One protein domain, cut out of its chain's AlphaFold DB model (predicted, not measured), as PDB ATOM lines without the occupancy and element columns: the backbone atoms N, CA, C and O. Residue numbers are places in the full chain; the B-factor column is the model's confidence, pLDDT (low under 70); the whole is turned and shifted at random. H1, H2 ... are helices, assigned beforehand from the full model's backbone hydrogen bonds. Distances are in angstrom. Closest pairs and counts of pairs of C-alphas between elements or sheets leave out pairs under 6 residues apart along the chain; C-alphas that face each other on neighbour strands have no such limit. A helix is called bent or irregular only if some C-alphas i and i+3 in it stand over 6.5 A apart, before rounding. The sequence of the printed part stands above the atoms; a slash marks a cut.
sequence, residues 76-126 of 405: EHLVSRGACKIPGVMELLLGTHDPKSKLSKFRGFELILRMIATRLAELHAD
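What this domain is: This is residues 76 to 126 of the 405 residues of the protein "Hypothetical protein" of Aureoumbra lagunensis (UniProt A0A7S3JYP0). The helices make a U: H2 and the longer H4 are its two arms, nearly parallel in line at 12 degrees but running opposite ways, and the short H3 lies at the closed end, where the chain turns from one arm to the other. The small H1 is set off at the start and touches no helix. The printed part has 51 residues with four named helices, H1, H2, H3, H4 in chain order, and no named strand; the class is all helix. By its radius of gyration of the C-alphas, 10.8 A, it is compact, yet its outline is elongated, spanning 35 by 19 by 17 A.

How they stand to each other: Begin at H1, residues 76 to 79, which is only just apart from H2, residues 89 to 97, their closest C-alphas being 8.3 A apart. Next, H2 touches H3, residues 102 to 106; their closest C-alphas, of Thr 96 and Ser 104, are 4.0 A apart. H3 meets H4, residues 110 to 125, only through their link. Look then at Val 89 and Ala 117, the closest C-alphas of H2 and H4, 6.0 A apart: these helices touch at a shallow tilt of 12 degrees, opposite ways, H4 with residues 110 to 117 alone. H1 is apart from H3 and H4. Every O i to N i+4 pair is within hydrogen-bond range in H4, but 4 of 5 in H2 and 0 of 1 in H3, where 1 of 2 O i to N i+3 pairs is; H1 is too short for an i+4 pair.

Where its parts are: Find C-alpha 76 at (40.203, 37.993, 19.811), where H1 begins. H2 runs 13.1 A from C-alpha 89 at (45.184, 51.986, 21.918). H3 is only just irregular, with C-alphas 102 and 105 6.6 A apart. H4 runs 21.5 A to C-alpha 125 at (34.533, 57.070, 13.513).

The domain as a whole: The C-alphas farthest apart, of Lys 100 and Asp 126, are 35.3 A apart. The printed part has no cut; no link is long. Mean pLDDT of the printed part is 70.5, with residues 76 to 90, 114 and 121 under 70.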
ATOM      1  N   GLU A  76      39.351  38.230  20.983       42.38
ATOM      2  CA  GLU A  76      40.203  37.993  19.811       42.38
ATOM      3  C   GLU A  76      39.758  38.804  18.582       42.38
ATOM      4  O   GLU A  76      40.518  39.026  17.636       42.38
ATOM      5  N   HIS A  77      38.539  39.346  18.624       48.47
ATOM      6  CA  HIS A  77      37.894  40.001  17.490       48.47
ATOM      7  C   HIS A  77      38.378  41.442  17.223       48.47
ATOM      8  O   HIS A  77      38.287  41.933  16.099       48.47
ATOM      9  N   LEU A  78      38.903  42.142  18.239       40.81
ATOM     10  CA  LEU A  78      39.349  43.544  18.122       40.81
ATOM     11  C   LEU A  78      40.821  43.683  17.701       40.81
ATOM     12  O   LEU A  78      41.164  44.624  16.985       40.81
ATOM     13  N   VAL A  79      41.679  42.745  18.111       43.97
ATOM     14  CA  VAL A  79      43.120  42.745  17.783       43.97
ATOM     15  C   VAL A  79      43.354  42.354  16.315       43.97
ATOM     16  O   VAL A  79      44.285  42.842  15.681       43.97
ATOM     17  N   SER A  80      42.463  41.544  15.739       44.94
ATOM     18  CA  SER A  80      42.518  41.099  14.339       44.94
ATOM     19  C   SER A  80      41.911  42.089  13.327       44.94
ATOM     20  O   SER A  80      42.212  41.994  12.140       44.94
ATOM     21  N   ARG A  81      41.104  43.077  13.758       46.81
ATOM     22  CA  ARG A  81      40.294  43.949  12.869       46.81
ATOM     23  C   ARG A  81      40.715  45.425  12.789       46.81
ATOM     24  O   ARG A  81      39.902  46.280  12.465       46.81
ATOM     25  N   GLY A  82      41.972  45.779  13.057       45.97
ATOM     26  CA  GLY A  82      42.472  47.125  12.719       45.97
ATOM     27  C   GLY A  82      41.982  48.286  13.603       45.97
ATOM     28  O   GLY A  82      42.370  49.427  13.354       45.97
ATOM     29  N   ALA A  83      41.279  48.014  14.714       44.03
ATOM     30  CA  ALA A  83      41.170  48.961  15.841       44.03
ATOM     31  C   ALA A  83      42.561  49.385  16.380       44.03
ATOM     32  O   ALA A  83      42.695  50.352  17.129       44.03
ATOM     33  N   CYS A  84      43.609  48.685  15.930       48.44
ATOM     34  CA  CYS A  84      45.012  48.896  16.226       48.44
ATOM     35  C   CYS A  84      45.646  50.214  15.783       48.44
ATOM     36  O   CYS A  84      46.762  50.496  16.211       48.44
ATOM     37  N   LYS A  85      45.005  50.989  14.904       50.00
ATOM     38  CA  LYS A  85      45.642  52.173  14.303       50.00
ATOM     39  C   LYS A  85      45.377  53.485  15.033       50.00
ATOM     40  O   LYS A  85      45.954  54.495  14.647       50.00
ATOM     41  N   ILE A  86      44.551  53.497  16.080       57.19
ATOM     42  CA  ILE A  86      44.440  54.678  16.943       57.19
ATOM     43  C   ILE A  86      45.723  54.738  17.780       57.19
ATOM     44  O   ILE A  86      45.938  53.824  18.590       57.19
ATOM     45  N   PRO A  87      46.585  55.761  17.602       53.88
ATOM     46  CA  PRO A  87      47.824  55.868  18.359       53.88
ATOM     47  C   PRO A  87      47.537  55.750  19.859       53.88
ATOM     48  O   PRO A  87      46.651  56.424  20.384       53.88
ATOM     49  N   GLY A  88      48.240  54.843  20.534       62.00
ATOM     50  CA  GLY A  88      48.085  54.585  21.964       62.00
ATOM     51  C   GLY A  88      47.133  53.446  22.339       62.00
ATOM     52  O   GLY A  88      47.375  52.825  23.362       62.00
ATOM     53  N   VAL A  89      46.120  53.076  21.539       69.38
ATOM     54  CA  VAL A  89      45.184  51.986  21.918       69.38
ATOM     55  C   VAL A  89      45.867  50.617  21.897       69.38
ATOM     56  O   VAL A  89      45.675  49.823  22.814       69.38
ATOM     57  N   MET A  90      46.708  50.343  20.897       66.62
ATOM     58  CA  MET A  90      47.485  49.094  20.891       66.62
ATOM     59  C   MET A  90      48.652  49.092  21.834       66.62
ATOM     60  O   MET A  90      48.976  48.045  22.375       66.62
ATOM     61  N   GLU A  91      49.262  50.243  22.055       72.00
ATOM     62  CA  GLU A  91      50.271  50.360  23.094       72.00
ATOM     63  C   GLU A  91      49.647  50.062  24.465       72.00
ATOM     64  O   GLU A  91      50.238  49.331  25.254       72.00
ATOM     65  N   LEU A  92      48.401  50.508  24.689       73.69
ATOM     66  CA  LEU A  92      47.592  50.181  25.861       73.69
ATOM     67  C   LEU A  92      47.346  48.670  25.978       73.69
ATOM     68  O   LEU A  92      47.660  48.088  27.010       73.69
ATOM     69  N   LEU A  93      46.806  48.045  24.923       71.38
ATOM     70  CA  LEU A  93      46.412  46.631  24.925       71.38
ATOM     71  C   LEU A  93      47.615  45.677  24.929       71.38
ATOM     72  O   LEU A  93      47.631  44.722  25.690       71.38
ATOM     73  N   LEU A  94      48.647  45.916  24.120       76.12
ATOM     74  CA  LEU A  94      49.866  45.097  24.135       76.12
ATOM     75  C   LEU A  94      50.665  45.325  25.417       76.12
ATOM     76  O   LEU A  94      51.215  44.387  25.993       76.12
ATOM     77  N   GLY A  95      50.687  46.566  25.901       80.19
ATOM     78  CA  GLY A  95      51.379  46.927  27.122       80.19
ATOM     79  C   GLY A  95      50.813  46.252  28.373       80.19
ATOM     80  O   GLY A  95      51.565  46.064  29.324       80.19
ATOM     81  N   THR A  96      49.536  45.853  28.408       83.81
ATOM     82  CA  THR A  96      48.999  45.086  29.549       83.81
ATOM     83  C   THR A  96      49.451  43.629  29.563       83.81
ATOM     84  O   THR A  96      49.496  43.016  30.631       83.81
ATOM     85  N   HIS A  97      49.802  43.073  28.400       77.50
ATOM     86  CA  HIS A  97      50.249  41.687  28.265       77.50
ATOM     87  C   HIS A  97      51.774  41.525  28.340       77.50
ATOM     88  O   HIS A  97      52.225  40.441  28.708       77.50
ATOM     89  N   ASP A  98      52.559  42.576  28.077       84.75
ATOM     90  CA  ASP A  98      54.017  42.579  28.263       84.75
ATOM     91  C   ASP A  98      54.403  42.830  29.740       84.75
ATOM     92  O   ASP A  98      54.237  43.951  30.227       84.75
ATOM     93  N   PRO A  99      54.998  41.852  30.458       87.69
ATOM     94  CA  PRO A  99      55.404  42.011  31.857       87.69
ATOM     95  C   PRO A  99      56.435  43.123  32.095       87.69
ATOM     96  O   PRO A  99      56.570  43.601  33.221       87.69
ATOM     97  N   LYS A 100      57.189  43.525  31.062       90.50
ATOM     98  CA  LYS A 100      58.194  44.595  31.148       90.50
ATOM     99  C   LYS A 100      57.596  45.980  30.912       90.50
ATOM    100  O   LYS A 100      58.223  46.983  31.261       90.50
ATOM    101  N   SER A 101      56.392  46.057  30.354       90.62
ATOM    102  CA  SER A 101      55.711  47.323  30.124       90.62
ATOM    103  C   SER A 101      55.202  47.921  31.434       90.62
ATOM    104  O   SER A 101      54.709  47.224  32.325       90.62
ATOM    105  N   LYS A 102      55.241  49.255  31.540       89.81
ATOM    106  CA  LYS A 102      54.620  49.988  32.661       89.81
ATOM    107  C   LYS A 102      53.102  49.776  32.723       89.81
ATOM    108  O   LYS A 102      52.511  50.009  33.777       89.81
ATOM    109  N   LEU A 103      52.500  49.349  31.613       83.62
ATOM    110  CA  LEU A 103      51.071  49.100  31.462       83.62
ATOM    111  C   LEU A 103      50.647  47.705  31.951       83.62
ATOM    112  O   LEU A 103      49.456  47.492  32.157       83.62
ATOM    113  N   SER A 104      51.585  46.798  32.256       90.25
ATOM    114  CA  SER A 104      51.303  45.473  32.850       90.25
ATOM    115  C   SER A 104      50.506  45.545  34.157       90.25
ATOM    116  O   SER A 104      49.800  44.611  34.524       90.25
ATOM    117  N   LYS A 105      50.555  46.695  34.837       89.25
ATOM    118  CA  LYS A 105      49.759  47.011  36.032       89.25
ATOM    119  C   LYS A 105      48.250  47.025  35.771       89.25
ATOM    120  O   LYS A 105      47.480  46.931  36.720       89.25
ATOM    121  N   PHE A 106      47.838  47.166  34.511       82.62
ATOM    122  CA  PHE A 106      46.441  47.130  34.080       82.62
ATOM    123  C   PHE A 106      45.992  45.736  33.606       82.62
ATOM    124  O   PHE A 106      44.894  45.601  33.069       82.62
ATOM    125  N   ARG A 107      46.806  44.691  33.803       84.00
ATOM    126  CA  ARG A 107      46.386  43.300  33.584       84.00
ATOM    127  C   ARG A 107      45.155  42.988  34.449       84.00
ATOM    128  O   ARG A 107      45.158  43.298  35.639       84.00
ATOM    129  N   GLY A 108      44.110  42.409  33.861       84.00
ATOM    130  CA  GLY A 108      42.806  42.192  34.505       84.00
ATOM    131  C   GLY A 108      41.780  43.322  34.303       84.00
ATOM    132  O   GLY A 108      40.637  43.186  34.739       84.00
ATOM    133  N   PHE A 109      42.151  44.435  33.654       84.81
ATOM    134  CA  PHE A 109      41.242  45.542  33.309       84.81
ATOM    135  C   PHE A 109      40.864  45.577  31.820       84.81
ATOM    136  O   PHE A 109      40.449  46.617  31.301       84.81
ATOM    137  N   GLU A 110      40.976  44.454  31.113       75.62
ATOM    138  CA  GLU A 110      40.789  44.355  29.661       75.62
ATOM    139  C   GLU A 110      39.428  44.907  29.226       75.62
ATOM    140  O   GLU A 110      39.335  45.589  28.208       75.62
ATOM    141  N   LEU A 111      38.378  44.684  30.023       74.94
ATOM    142  CA  LEU A 111      37.040  45.210  29.751       74.94
ATOM    143  C   LEU A 111      37.002  46.747  29.743       74.94
ATOM    144  O   LEU A 111      36.420  47.342  28.841       74.94
ATOM    145  N   ILE A 112      37.659  47.404  30.704       76.31
ATOM    146  CA  ILE A 112      37.695  48.873  30.773       76.31
ATOM    147  C   ILE A 112      38.506  49.431  29.603       76.31
ATOM    148  O   ILE A 112      38.077  50.379  28.947       76.31
ATOM    149  N   LEU A 113      39.648  48.816  29.290       73.25
ATOM    150  CA  LEU A 113      40.484  49.235  28.162       73.25
ATOM    151  C   LEU A 113      39.754  49.055  26.826       73.25
ATOM    152  O   LEU A 113      39.863  49.917  25.958       73.25
ATOM    153  N   ARG A 114      38.934  48.008  26.682       69.50
ATOM    154  CA  ARG A 114      38.030  47.824  25.534       69.50
ATOM    155  C   ARG A 114      36.978  48.905  25.440       69.50
ATOM    156  O   ARG A 114      36.729  49.393  24.343       69.50
ATOM    157  N   MET A 115      36.364  49.280  26.558       76.00
ATOM    158  CA  MET A 115      35.383  50.364  26.574       76.00
ATOM    159  C   MET A 115      36.030  51.686  26.157       76.00
ATOM    160  O   MET A 115      35.478  52.391  25.318       76.00
ATOM    161  N   ILE A 116      37.230  51.986  26.667       77.25
ATOM    162  CA  ILE A 116      38.000  53.176  26.277       77.25
ATOM    163  C   ILE A 116      38.361  53.119  24.790       77.25
ATOM    164  O   ILE A 116      38.094  54.074  24.068       77.25
ATOM    165  N   ALA A 117      38.908  52.002  24.308       72.12
ATOM    166  CA  ALA A 117      39.263  51.807  22.904       72.12
ATOM    167  C   ALA A 117      38.050  51.958  21.975       72.12
ATOM    168  O   ALA A 117      38.123  52.666  20.976       72.12
ATOM    169  N   THR A 118      36.921  51.348  22.339       71.94
ATOM    170  CA  THR A 118      35.651  51.452  21.606       71.94
ATOM    171  C   THR A 118      35.163  52.892  21.582       71.94
ATOM    172  O   THR A 118      34.761  53.386  20.532       71.94
ATOM    173  N   ARG A 119      35.257  53.602  22.711       76.62
ATOM    174  CA  ARG A 119      34.833  54.997  22.786       76.62
ATOM    175  C   ARG A 119      35.747  55.925  21.992       76.62
ATOM    176  O   ARG A 119      35.257  56.835  21.337       76.62
ATOM    177  N   LEU A 120      37.058  55.691  22.004       73.19
ATOM    178  CA  LEU A 120      38.011  56.420  21.165       73.19
ATOM    179  C   LEU A 120      37.763  56.145  19.679       73.19
ATOM    180  O   LEU A 120      37.744  57.078  18.885       73.19
ATOM    181  N   ALA A 121      37.505  54.890  19.310       69.94
ATOM    182  CA  ALA A 121      37.095  54.522  17.961       69.94
ATOM    183  C   ALA A 121      35.823  55.260  17.534       69.94
ATOM    184  O   ALA A 121      35.807  55.839  16.458       69.94
ATOM    185  N   GLU A 122      34.801  55.325  18.390       71.56
ATOM    186  CA  GLU A 122      33.580  56.104  18.140       71.56
ATOM    187  C   GLU A 122      33.857  57.595  17.951       71.56
ATOM    188  O   GLU A 122      33.342  58.191  17.011       71.56
ATOM    189  N   LEU A 123      34.705  58.190  18.795       75.12
ATOM    190  CA  LEU A 123      35.094  59.602  18.681       75.12
ATOM    191  C   LEU A 123      35.848  59.908  17.378       75.12
ATOM    192  O   LEU A 123      35.872  61.054  16.929       75.12
ATOM    193  N   HIS A 124      36.470  58.898  16.772       74.94
ATOM    194  CA  HIS A 124      37.171  59.012  15.497       74.94
ATOM    195  C   HIS A 124      36.390  58.440  14.311       74.94
ATOM    196  O   HIS A 124      36.854  58.563  13.181       74.94
ATOM    197  N   ALA A 125      35.218  57.851  14.531       71.38
ATOM    198  CA  ALA A 125      34.533  57.070  13.513       71.38
ATOM    199  C   ALA A 125      33.986  57.916  12.360       71.38
ATOM    200  O   ALA A 125      33.961  57.451  11.223       71.38
ATOM    201  N   ASP A 126      33.654  59.186  12.610       75.38
ATOM    202  CA  ASP A 126      33.316  60.131  11.540       75.38
ATOM    203  C   ASP A 126      34.485  60.362  10.565       75.38
ATOM    204  O   ASP A 126      34.267  60.784   9.436       75.38
TER     205      ASP A 126